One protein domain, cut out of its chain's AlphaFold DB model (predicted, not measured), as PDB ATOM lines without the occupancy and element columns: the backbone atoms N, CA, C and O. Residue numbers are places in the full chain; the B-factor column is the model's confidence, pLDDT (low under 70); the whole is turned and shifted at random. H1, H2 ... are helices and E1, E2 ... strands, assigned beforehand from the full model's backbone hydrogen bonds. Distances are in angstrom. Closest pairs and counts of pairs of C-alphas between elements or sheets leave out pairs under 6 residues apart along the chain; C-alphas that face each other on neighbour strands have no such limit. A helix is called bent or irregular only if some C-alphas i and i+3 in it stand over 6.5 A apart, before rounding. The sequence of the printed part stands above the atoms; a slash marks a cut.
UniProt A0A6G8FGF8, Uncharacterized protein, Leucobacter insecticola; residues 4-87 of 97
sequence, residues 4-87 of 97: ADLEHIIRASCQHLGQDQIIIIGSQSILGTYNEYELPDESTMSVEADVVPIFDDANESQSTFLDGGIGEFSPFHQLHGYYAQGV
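Overview. This is residues 4 to 87 of the 97 residues of an uncharacterized protein of Leucobacter insecticola (UniProt A0A6G8FGF8). A small wall of three strands has the long helix H1 slantwise over one face, while H4 runs beside the strands near E3 and turns a corner into H5. Near the other end of the longest axis, H2 sits beside the strands and H3 packs on H2, away from the sheet. The printed part has 84 residues with five named helices and three named strands, in the order H1 E1 H2 H3 E2 H4 H5 E3. The mixed sheet runs E1 E2 E3, with E1 and E2 antiparallel and E2 and E3 parallel; the class is mixed, helices and strands. The whole is compact, with a radius of gyration of the C-alphas of 12.5 A and spans of 37 by 25 by 18 A.

Along the chain. Begin with E2, residues 48 to 53, which runs 15.6 A from C-alpha 48 at (216.065, 204.181, 178.100). Beside it find E1, residues 22 to 25, 9.8 A long, and E3, residues 83 to 86, 9.6 A long, ending at C-alpha 86 at (206.959, 207.441, 180.574). Find C-alpha 4 at (225.389, 211.306, 183.980); from there H1, residues 4 to 17, runs 19.9 A. H4, residues 61 to 70, spans 14.3 A, H2, residues 27 to 32, 10.4 A, H5, residues 75 to 80, 8.6 A, and H3, residues 41 to 44, 5.9 A. H2 is neither bent nor irregular, but only just: C-alphas 27 and 30 are 6.2 A apart.

Arrangement. Between E1 and E2, look at N 23 and O 52, 3.0 A apart and within hydrogen-bond range; between E2 and E3, at N 51 and O 85, 2.8 A. H1 is on the sheet at a height of 8.7 A, over E2, and on the local plane its line stands at 35 degrees to E2, slantwise to the strands. H1 and the sheet make two layers, a helix on one face of the strands. H4, on the opposite face, lies beside the strands and over none; its closest C-alphas to E3 are those of Ser 63 and Gly 86, 4.2 A apart. With its residues 12 to 17 alone H1 touches H4, at a steep tilt of 52 degrees, opposite ways; the closest C-alphas are those of Ser 13 and Leu 66, 6.8 A apart. H4 and H5 touch only at the corner, closest at C-alphas 70 and 76, 5.2 A, and H5 only grazes the sheet. E2, H4, H5 and E3 form a strand-helix-strand unit, two parallel neighbour strands with helices between them in the chain. H2 stands at the sheet's level and touches H3, closest at the C-alphas of Gln 28 and Ser 43, 7.4 A; H3 is not on the sheet. Every O i to N i+4 pair is within range in H1, H4 and H5; H2 has 0 of 2, but 3 of 3 O i to N i+3 pairs, and H3 is too short for an i+4 pair.

Size, cuts and confidence. Look to Tyr 37 and Ala 58 for the two C-alphas farthest apart, 38.9 A. The printed part has no cut, and no link is long. The mean pLDDT of the printed part is 96.2, and no printed residue is under 70.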
ATOM      1  N   ALA A   4     225.562 209.936 184.470       97.06
ATOM      2  CA  ALA A   4     225.389 211.306 183.980       97.06
ATOM      3  C   ALA A   4     224.219 211.461 182.984       97.06
ATOM      4  O   ALA A   4     223.555 212.500 182.964       97.06
ATOM      5  N   ASP A   5     223.952 210.427 182.179       97.88
ATOM      6  CA  ASP A   5     222.828 210.402 181.240       97.88
ATOM      7  C   ASP A   5     221.501 210.261 182.000       97.88
ATOM      8  O   ASP A   5     220.543 210.981 181.717       97.88
ATOM      9  N   LEU A   6     221.461 209.401 183.028       97.94
ATOM     10  CA  LEU A   6     220.296 209.258 183.903       97.94
ATOM     11  C   LEU A   6     219.998 210.558 184.663       97.94
ATOM     12  O   LEU A   6     218.851 210.990 184.724       97.94
ATOM     13  N   GLU A   7     221.017 211.231 185.197       98.06
ATOM     14  CA  GLU A   7     220.850 212.543 185.830       98.06
ATOM     15  C   GLU A   7     220.308 213.592 184.852       98.06
ATOM     16  O   GLU A   7     219.548 214.484 185.241       98.06
ATOM     17  N   HIS A   8     220.699 213.508 183.578       98.44
ATOM     18  CA  HIS A   8     220.156 214.378 182.548       98.44
ATOM     19  C   HIS A   8     218.686 214.069 182.266       98.44
ATOM     20  O   HIS A   8     217.888 215.006 182.249       98.44
ATOM     21  N   ILE A   9     218.315 212.789 182.147       98.50
ATOM     22  CA  ILE A   9     216.914 212.362 182.055       98.50
ATOM     23  C   ILE A   9     216.114 212.893 183.247       98.50
ATOM     24  O   ILE A   9     215.076 213.506 183.039       98.50
ATOM     25  N   ILE A  10     216.611 212.758 184.481       98.38
ATOM     26  CA  ILE A  10     215.906 213.243 185.680       98.38
ATOM     27  C   ILE A  10     215.620 214.745 185.579       98.38
ATOM     28  O   ILE A  10     214.478 215.173 185.756       98.38
ATOM     29  N   ARG A  11     216.632 215.556 185.244       98.50
ATOM     30  CA  ARG A  11     216.461 217.009 185.089       98.50
ATOM     31  C   ARG A  11     215.495 217.358 183.954       98.50
ATOM     32  O   ARG A  11     214.639 218.220 184.142       98.50
ATOM     33  N   ALA A  12     215.628 216.701 182.802       98.44
ATOM     34  CA  ALA A  12     214.786 216.939 181.634       98.44
ATOM     35  C   ALA A  12     213.325 216.557 181.905       98.44
ATOM     36  O   ALA A  12     212.429 217.338 181.595       98.44
ATOM     37  N   SER A  13     213.085 215.418 182.556       98.44
ATOM     38  CA  SER A  13     211.754 214.967 182.961       98.44
ATOM     39  C   SER A  13     211.102 215.938 183.937       98.44
ATOM     40  O   SER A  13     209.975 216.362 183.703       98.44
ATOM     41  N   CYS A  14     211.809 216.352 184.993       98.25
ATOM     42  CA  CYS A  14     211.300 217.344 185.943       98.25
ATOM     43  C   CYS A  14     210.933 218.665 185.246       98.25
ATOM     44  O   CYS A  14     209.849 219.207 185.468       98.25
ATOM     45  N   GLN A  15     211.797 219.157 184.351       98.12
ATOM     46  CA  GLN A  15     211.540 220.375 183.583       98.12
ATOM     47  C   GLN A  15     210.340 220.227 182.637       98.12
ATOM     48  O   GLN A  15     209.531 221.149 182.541       98.12
ATOM     49  N   HIS A  16     210.227 219.094 181.941       97.50
ATOM     50  CA  HIS A  16     209.143 218.829 180.994       97.50
ATOM     51  C   HIS A  16     207.796 218.708 181.713       97.50
ATOM     52  O   HIS A  16     206.821 219.316 181.289       97.50
ATOM     53  N   LEU A  17     207.764 218.000 182.843       97.31
ATOM     54  CA  LEU A  17     206.566 217.778 183.660       97.31
ATOM     55  C   LEU A  17     206.182 218.983 184.532       97.31
ATOM     56  O   LEU A  17     205.063 219.036 185.042       97.31
ATOM     57  N   GLY A  18     207.102 219.924 184.762       97.12
ATOM     58  CA  GLY A  18     206.914 220.991 185.747       97.12
ATOM     59  C   GLY A  18     206.806 220.460 187.182       97.12
ATOM     60  O   GLY A  18     206.046 221.004 187.982       97.12
ATOM     61  N   GLN A  19     207.530 219.380 187.495       95.94
ATOM     62  CA  GLN A  19     207.538 218.714 188.801       95.94
ATOM     63  C   GLN A  19     208.951 218.729 189.385       95.94
ATOM     64  O   GLN A  19     209.927 218.605 188.654       95.94
ATOM     65  N   ASP A  20     209.071 218.827 190.708       96.69
ATOM     66  CA  ASP A  20     210.383 218.831 191.375       96.69
ATOM     67  C   ASP A  20     210.957 217.421 191.574       96.69
ATOM     68  O   ASP A  20     212.141 217.259 191.869       96.69
ATOM     69  N   GLN A  21     210.111 216.395 191.475       96.06
ATOM     70  CA  GLN A  21     210.454 215.013 191.785       96.06
ATOM     71  C   GLN A  21     209.716 214.051 190.852       96.06
ATOM     72  O   GLN A  21     208.574 214.288 190.459       96.06
ATOM     73  N   ILE A  22     210.379 212.939 190.554       97.19
ATOM     74  CA  ILE A  22     209.892 211.811 189.756       97.19
ATOM     75  C   ILE A  22     210.339 210.510 190.430       97.19
ATOM     76  O   ILE A  22     211.186 210.533 191.326       97.19
ATOM     77  N   ILE A  23     209.820 209.373 189.977       96.94
ATOM     78  CA  ILE A  23     210.321 208.055 190.379       96.94
ATOM     79  C   ILE A  23     211.001 207.409 189.173       96.94
ATOM     80  O   ILE A  23     210.407 207.323 188.101       96.94
ATOM     81  N   ILE A  24     212.235 206.936 189.367       97.44
ATOM     82  CA  ILE A  24     212.910 206.044 188.421       97.44
ATOM     83  C   ILE A  24     212.616 204.608 188.840       97.44
ATOM     84  O   ILE A  24     212.844 204.240 189.995       97.44
ATOM     85  N   ILE A  25     212.124 203.801 187.906       96.12
ATOM     86  CA  ILE A  25     211.862 202.374 188.114       96.12
ATOM     87  C   ILE A  25     212.606 201.547 187.057       96.12
ATOM     88  O   ILE A  25     213.354 202.084 186.243       96.12
ATOM     89  N   GLY A  26     212.491 200.224 187.127       94.25
ATOM     90  CA  GLY A  26     213.105 199.332 186.153       94.25
ATOM     91  C   GLY A  26     214.620 199.233 186.305       94.25
ATOM     92  O   GLY A  26     215.188 199.495 187.372       94.25
ATOM     93  N   SER A  27     215.277 198.806 185.230       94.62
ATOM     94  CA  SER A  27     216.705 198.470 185.213       94.62
ATOM     95  C   SER A  27     217.593 199.651 185.607       94.62
ATOM     96  O   SER A  27     218.488 199.487 186.434       94.62
ATOM     97  N   GLN A  28     217.314 200.853 185.095       96.56
ATOM     98  CA  GLN A  28     218.188 202.012 185.294       96.56
ATOM     99  C   GLN A  28     218.103 202.638 186.689       96.56
ATOM    100  O   GLN A  28     218.978 203.426 187.046       96.56
ATOM    101  N   SER A  29     217.146 202.227 187.528       96.44
ATOM    102  CA  SER A  29     217.140 202.584 188.957       96.44
ATOM    103  C   SER A  29     218.411 202.121 189.692       96.44
ATOM    104  O   SER A  29     218.819 202.732 190.685       96.44
ATOM    105  N   ILE A  30     219.100 201.096 189.170       96.81
ATOM    106  CA  ILE A  30     220.352 200.584 189.735       96.81
ATOM    107  C   ILE A  30     221.469 201.637 189.760       96.81
ATOM    108  O   ILE A  30     222.229 201.688 190.727       96.81
ATOM    109  N   LEU A  31     221.524 202.520 188.754       96.31
ATOM    110  CA  LEU A  31     222.530 203.583 188.658       96.31
ATOM    111  C   LEU A  31     222.348 204.648 189.751       96.31
ATOM    112  O   LEU A  31     223.313 205.289 190.144       96.31
ATOM    113  N   GLY A  32     221.125 204.824 190.262       93.69
ATOM    114  CA  GLY A  32     220.848 205.692 191.412       93.69
ATOM    115  C   GLY A  32     221.069 205.016 192.770       93.69
ATOM    116  O   GLY A  32     220.975 205.681 193.799       93.69
ATOM    117  N   THR A  33     221.331 203.705 192.786       95.12
ATOM    118  CA  THR A  33     221.450 202.900 194.013       95.12
ATOM    119  C   THR A  33     222.904 202.591 194.368       95.12
ATOM    120  O   THR A  33     223.270 202.636 195.541       95.12
ATOM    121  N   TYR A  34     223.730 202.280 193.368       95.62
ATOM    122  CA  TYR A  34     225.136 201.901 193.535       95.62
ATOM    123  C   TYR A  34     226.044 202.830 192.737       95.62
ATOM    124  O   TYR A  34     225.616 203.421 191.745       95.62
ATOM    125  N   ASN A  35     227.315 202.934 193.129       92.12
ATOM    126  CA  ASN A  35     228.269 203.660 192.299       92.12
ATOM    127  C   ASN A  35     228.551 202.872 191.013       92.12
ATOM    128  O   ASN A  35     228.648 201.647 191.032       92.12
ATOM    129  N   GLU A  36     228.755 203.578 189.899       89.06
ATOM    130  CA  GLU A  36     228.929 202.957 188.576       89.06
ATOM    131  C   GLU A  36     230.110 201.965 188.522       89.06
ATOM    132  O   GLU A  36     230.030 200.958 187.833       89.06
ATOM    133  N   TYR A  37     231.176 202.183 189.307       90.88
ATOM    134  CA  TYR A  37     232.334 201.276 189.378       90.88
ATOM    135  C   TYR A  37     232.070 199.963 190.140       90.88
ATOM    136  O   TYR A  37     232.922 199.076 190.139       90.88
ATOM    137  N   GLU A  38     230.938 199.854 190.839       94.88
ATOM    138  CA  GLU A  38     230.505 198.642 191.551       94.88
ATOM    139  C   GLU A  38     229.612 197.754 190.677       94.88
ATOM    140  O   GLU A  38     229.298 196.624 191.054       94.88
ATOM    141  N   LEU A  39     229.180 198.273 189.526       94.44
ATOM    142  CA  LEU A  39     228.221 197.626 188.652       94.44
ATOM    143  C   LEU A  39     228.912 196.900 187.492       94.44
ATOM    144  O   LEU A  39     229.989 197.305 187.053       94.44
ATOM    145  N   PRO A  40     228.305 195.808 186.996       94.38
ATOM    146  CA  PRO A  40     228.791 195.133 185.802       94.38
ATOM    147  C   PRO A  40     228.569 196.017 184.565       94.38
ATOM    148  O   PRO A  40     227.604 196.782 184.524       94.38
ATOM    149  N   ASP A  41     229.417 195.897 183.540       91.88
ATOM    150  CA  ASP A  41     229.359 196.744 182.333       91.88
ATOM    151  C   ASP A  41     227.962 196.733 181.676       91.88
ATOM    152  O   ASP A  41     227.492 197.744 181.139       91.88
ATOM    153  N   GLU A  42     227.256 195.604 181.780       93.00
ATOM    154  CA  GLU A  42     225.906 195.389 181.270       93.00
ATOM    155  C   GLU A  42     224.867 196.367 181.848       93.00
ATOM    156  O   GLU A  42     223.887 196.684 181.170       93.00
ATOM    157  N   SER A  43     225.081 196.920 183.051       92.38
ATOM    158  CA  SER A  43     224.165 197.902 183.659       92.38
ATOM    159  C   SER A  43     224.116 199.234 182.903       92.38
ATOM    160  O   SER A  43     223.249 200.070 183.158       92.38
ATOM    161  N   THR A  44     225.052 199.452 181.975       92.19
ATOM    162  CA  THR A  44     225.142 200.668 181.160       92.19
ATOM    163  C   THR A  44     224.733 200.445 179.704       92.19
ATOM    164  O   THR A  44     224.873 201.351 178.881       92.19
ATOM    165  N   MET A  45     224.181 199.278 179.360       92.38
ATOM    166  CA  MET A  45     223.786 198.962 177.982       92.38
ATOM    167  C   MET A  45     222.443 199.573 177.554       92.38
ATOM    168  O   MET A  45     222.231 199.757 176.358       92.38
ATOM    169  N   SER A  46     221.550 199.911 178.493       93.88
ATOM    170  CA  SER A  46     220.239 200.499 178.158       93.88
ATOM    171  C   SER A  46     220.360 201.933 177.637       93.88
ATOM    172  O   SER A  46     221.164 202.709 178.151       93.88
ATOM    173  N   VAL A  47     219.533 202.318 176.667       97.25
ATOM    174  CA  VAL A  47     219.388 203.713 176.203       97.25
ATOM    175  C   VAL A  47     218.119 204.386 176.734       97.25
ATOM    176  O   VAL A  47     217.924 205.575 176.509       97.25
ATOM    177  N   GLU A  48     217.295 203.664 177.492       97.62
ATOM    178  CA  GLU A  48     216.065 204.181 178.100       97.62
ATOM    179  C   GLU A  48     216.104 204.120 179.626       97.62
ATOM    180  O   GLU A  48     216.777 203.256 180.200       97.62
ATOM    181  N   ALA A  49     215.371 205.025 180.276       98.19
ATOM    182  CA  ALA A  49     215.065 204.951 181.699       98.19
ATOM    183  C   ALA A  49     213.559 205.119 181.928       98.19
ATOM    184  O   ALA A  49     212.971 206.085 181.441       98.19
ATOM    185  N   ASP A  50     212.967 204.214 182.709       98.00
ATOM    186  CA  ASP A  50     211.548 204.260 183.058       98.00
ATOM    187  C   ASP A  50     211.285 205.348 184.105       98.00
ATOM    188  O   ASP A  50     211.851 205.335 185.206       98.00
ATOM    189  N   VAL A  51     210.401 206.284 183.767       98.00
ATOM    190  CA  VAL A  51     210.054 207.442 184.590       98.00
ATOM    191  C   VAL A  51     208.567 207.429 184.914       98.00
ATOM    192  O   VAL A  51     207.725 207.520 184.024       98.00
ATOM    193  N   VAL A  52     208.248 207.406 186.209       97.56
ATOM    194  CA  VAL A  52     206.886 207.604 186.716       97.56
ATOM    195  C   VAL A  52     206.752 209.046 187.226       97.56
ATOM    196  O   VAL A  52     207.443 209.424 188.185       97.56
ATOM    197  N   PRO A  53     205.857 209.868 186.647       96.69
ATOM    198  CA  PRO A  53     205.476 211.151 187.231       96.69
ATOM    199  C   PRO A  53     204.794 210.945 188.594       96.69
ATOM    200  O   PRO A  53     203.900 210.109 188.734       96.69
ATOM    201  N   ILE A  54     205.189 211.707 189.620       94.50
ATOM    202  CA  ILE A  54     204.590 211.583 190.964       94.50
ATOM    203  C   ILE A  54     203.151 212.101 190.957       94.50
ATOM    204  O   ILE A  54     202.255 211.486 191.542       94.50
ATOM    205  N   PHE A  55     202.937 213.233 190.289       92.56
ATOM    206  CA  PHE A  55     201.634 213.866 190.151       92.56
ATOM    207  C   PHE A  55     201.073 213.584 188.756       92.56
ATOM    208  O   PHE A  55     201.142 214.437 187.876       92.56
ATOM    209  N   ASP A  56     200.551 212.373 188.557       93.19
ATOM    210  CA  ASP A  56     199.847 211.970 187.331       93.19
ATOM    211  C   ASP A  56     198.343 211.775 187.584       93.19
ATOM    212  O   ASP A  56     197.904 211.556 188.721       93.19
ATOM    213  N   ASP A  57     197.549 211.863 186.518       92.31
ATOM    214  CA  ASP A  57     196.124 211.556 186.548       92.31
ATOM    215  C   ASP A  57     195.856 210.053 186.346       92.31
ATOM    216  O   ASP A  57     196.753 209.256 186.081       92.31
ATOM    217  N   ALA A  58     194.596 209.640 186.508       90.00
ATOM    218  CA  ALA A  58     194.202 208.236 186.366       90.00
ATOM    219  C   ALA A  58     194.342 207.689 184.931       90.00
ATOM    220  O   ALA A  58     194.253 206.479 184.745       90.00
ATOM    221  N   ASN A  59     194.521 208.563 183.936       92.25
ATOM    222  CA  ASN A  59     194.755 208.190 182.542       92.25
ATOM    223  C   ASN A  59     196.249 208.210 182.183       92.25
ATOM    224  O   ASN A  59     196.577 208.004 181.017       92.25
ATOM    225  N   GLU A  60     197.134 208.472 183.151       93.88
ATOM    226  CA  GLU A  60     198.586 208.511 182.957       93.88
ATOM    227  C   GLU A  60     198.997 209.537 181.879       93.88
ATOM    228  O   GLU A  60     199.925 209.343 181.083       93.88
ATOM    229  N   SER A  61     198.262 210.658 181.824       96.06
ATOM    230  CA  SER A  61     198.457 211.696 180.808       96.06
ATOM    231  C   SER A  61     199.840 212.343 180.895       96.06
ATOM    232  O   SER A  61     200.389 212.729 179.864       96.06
ATOM    233  N   GLN A  62     200.419 212.474 182.094       96.81
ATOM    234  CA  GLN A  62     201.774 213.010 182.260       96.81
ATOM    235  C   GLN A  62     202.824 212.034 181.736       96.81
ATOM    236  O   GLN A  62     203.780 212.462 181.096       96.81
ATOM    237  N   SER A  63     202.623 210.733 181.950       96.38
ATOM    238  CA  SER A  63     203.488 209.684 181.402       96.38
ATOM    239  C   SER A  63     203.490 209.731 179.869       96.38
ATOM    240  O   SER A  63     204.546 209.813 179.248       96.38
ATOM    241  N   THR A  64     202.305 209.833 179.258       96.19
ATOM    242  CA  THR A  64     202.160 209.999 177.798       96.19
ATOM    243  C   THR A  64     202.786 211.307 177.296       96.19
ATOM    244  O   THR A  64     203.412 211.358 176.235       96.19
ATOM    245  N   PHE A  65     202.618 212.396 178.046       97.38
ATOM    246  CA  PHE A  65     203.191 213.695 177.709       97.38
ATOM    247  C   PHE A  65     204.726 213.691 177.769       97.38
ATOM    248  O   PHE A  65     205.368 214.331 176.932       97.38
ATOM    249  N   LEU A  66     205.306 212.963 178.727       97.19
ATOM    250  CA  LEU A  66     206.746 212.762 178.847       97.19
ATOM    251  C   LEU A  66     207.306 212.030 177.626       97.19
ATOM    252  O   LEU A  66     208.242 212.533 177.003       97.19
ATOM    253  N   ASP A  67     206.676 210.918 177.241       95.44
ATOM    254  CA  ASP A  67     207.045 210.140 176.054       95.44
ATOM    255  C   ASP A  67     207.043 210.998 174.787       95.44
ATOM    256  O   ASP A  67     208.002 210.996 174.014       95.44
ATOM    257  N   GLY A  68     205.999 211.808 174.596       95.75
ATOM    258  CA  GLY A  68     205.902 212.688 173.432       95.75
ATOM    259  C   GLY A  68     206.982 213.777 173.374       95.75
ATOM    260  O   GLY A  68     207.290 214.274 172.291       95.75
ATOM    261  N   GLY A  69     207.546 214.171 174.519       96.69
ATOM    262  CA  GLY A  69     208.541 215.240 174.607       96.69
ATOM    263  C   GLY A  69     209.982 214.751 174.550       96.69
ATOM    264  O   GLY A  69     210.790 215.290 173.792       96.69
ATOM    265  N   ILE A  70     210.296 213.748 175.369       98.25
ATOM    266  CA  ILE A  70     211.664 213.261 175.580       98.25
ATOM    267  C   ILE A  70     211.787 211.733 175.517       98.25
ATOM    268  O   ILE A  70     212.817 211.193 175.924       98.25
ATOM    269  N   GLY A  71     210.758 211.050 175.013       98.31
ATOM    270  CA  GLY A  71     210.750 209.606 174.807       98.31
ATOM    271  C   GLY A  71     211.349 209.167 173.482       98.31
ATOM    272  O   GLY A  71     212.098 209.908 172.828       98.31
ATOM    273  N   GLU A  72     211.054 207.929 173.094       98.25
ATOM    274  CA  GLU A  72     211.615 207.317 171.895       98.25
ATOM    275  C   GLU A  72     211.341 208.173 170.639       98.25
ATOM    276  O   GLU A  72     210.297 208.805 170.489       98.25
ATOM    277  N   PHE A  73     212.315 208.239 169.727       97.69
ATOM    278  CA  PHE A  73     212.308 209.062 168.508       97.69
ATOM    279  C   PHE A  73     212.092 210.578 168.662       97.69
ATOM    280  O   PHE A  73     212.127 211.288 167.651       97.69
ATOM    281  N   SER A  74     211.947 211.101 169.880       98.12
ATOM    282  CA  SER A  74     211.869 212.542 170.131       98.12
ATOM    283  C   SER A  74     213.149 213.275 169.688       98.12
ATOM    284  O   SER A  74     214.221 212.666 169.575       98.12
ATOM    285  N   PRO A  75     213.099 214.604 169.480       98.00
ATOM    286  CA  PRO A  75     214.307 215.399 169.266       98.00
ATOM    287  C   PRO A  75     215.338 215.239 170.391       98.00
ATOM    288  O   PRO A  75     216.535 215.274 170.120       98.00
ATOM    289  N   PHE A  76     214.888 215.024 171.632       98.44
ATOM    290  CA  PHE A  76     215.764 214.733 172.766       98.44
ATOM    291  C   PHE A  76     216.531 213.424 172.549       98.44
ATOM    292  O   PHE A  76     217.759 213.419 172.618       98.44
ATOM    293  N   HIS A  77     215.826 212.345 172.195       98.50
ATOM    294  CA  HIS A  77     216.458 211.061 171.898       98.50
ATOM    295  C   HIS A  77     217.459 211.185 170.745       98.50
ATOM    296  O   HIS A  77     218.604 210.761 170.870       98.50
ATOM    297  N   GLN A  78     217.076 211.827 169.640       98.25
ATOM    298  CA  GLN A  78     217.969 211.995 168.487       98.25
ATOM    299  C   GLN A  78     219.226 212.808 168.825       98.25
ATOM    300  O   GLN A  78     220.296 212.545 168.276       98.25
ATOM    301  N   LEU A  79     219.102 213.793 169.717       98.25
ATOM    302  CA  LEU A  79     220.204 214.658 170.120       98.25
ATOM    303  C   LEU A  79     221.160 213.981 171.111       98.25
ATOM    304  O   LEU A  79     222.368 214.201 171.031       98.25
ATOM    305  N   HIS A  80     220.635 213.191 172.049       98.12
ATOM    306  CA  HIS A  80     221.411 212.658 173.173       98.12
ATOM    307  C   HIS A  80     221.739 211.164 173.065       98.12
ATOM    308  O   HIS A  80     222.694 210.709 173.690       98.12
ATOM    309  N   GLY A  81     220.999 210.402 172.256       98.12
ATOM    310  CA  GLY A  81     221.163 208.953 172.109       98.12
ATOM    311  C   GLY A  81     220.565 208.126 173.255       98.12
ATOM    312  O   GLY A  81     220.798 206.923 173.315       98.12
ATOM    313  N   TYR A  82     219.813 208.762 174.154       98.56
ATOM    314  CA  TYR A  82     219.042 208.136 175.228       98.56
ATOM    315  C   TYR A  82     217.747 208.911 175.478       98.56
ATOM    316  O   TYR A  82     217.632 210.071 175.074       98.56
ATOM    317  N   TYR A  83     216.774 208.282 176.134       98.69
ATOM    318  CA  TYR A  83     215.437 208.848 176.324       98.69
ATOM    319  C   TYR A  83     214.774 208.406 177.634       98.69
ATOM    320  O   TYR A  83     215.217 207.456 178.283       98.69
ATOM    321  N   ALA A  84     213.719 209.120 178.030       98.44
ATOM    322  CA  ALA A  84     212.860 208.726 179.144       98.44
ATOM    323  C   ALA A  84     211.656 207.948 178.616       98.44
ATOM    324  O   ALA A  84     210.991 208.433 177.707       98.44
ATOM    325  N   GLN A  85     211.351 206.795 179.200       98.00
ATOM    326  CA  GLN A  85     210.119 206.071 178.920       98.00
ATOM    327  C   GLN A  85     209.111 206.393 180.025       98.00
ATOM    328  O   GLN A  85     209.289 206.017 181.184       98.00
ATOM    329  N   GLY A  86     208.071 207.144 179.686       97.12
ATOM    330  CA  GLY A  86     206.959 207.441 180.574       97.12
ATOM    331  C   GLY A  86     206.211 206.160 180.921       97.12
ATOM    332  O   GLY A  86     205.722 205.455 180.039       97.12
ATOM    333  N   VAL A  87     206.109 205.859 182.213       96.25
ATOM    334  CA  VAL A  87     205.412 204.670 182.705       96.25
ATOM    335  C   VAL A  87     204.405 205.017 183.787       96.25
ATOM    336  O   VAL A  87     204.636 205.839 184.675       96.25
TER     337      VAL A  87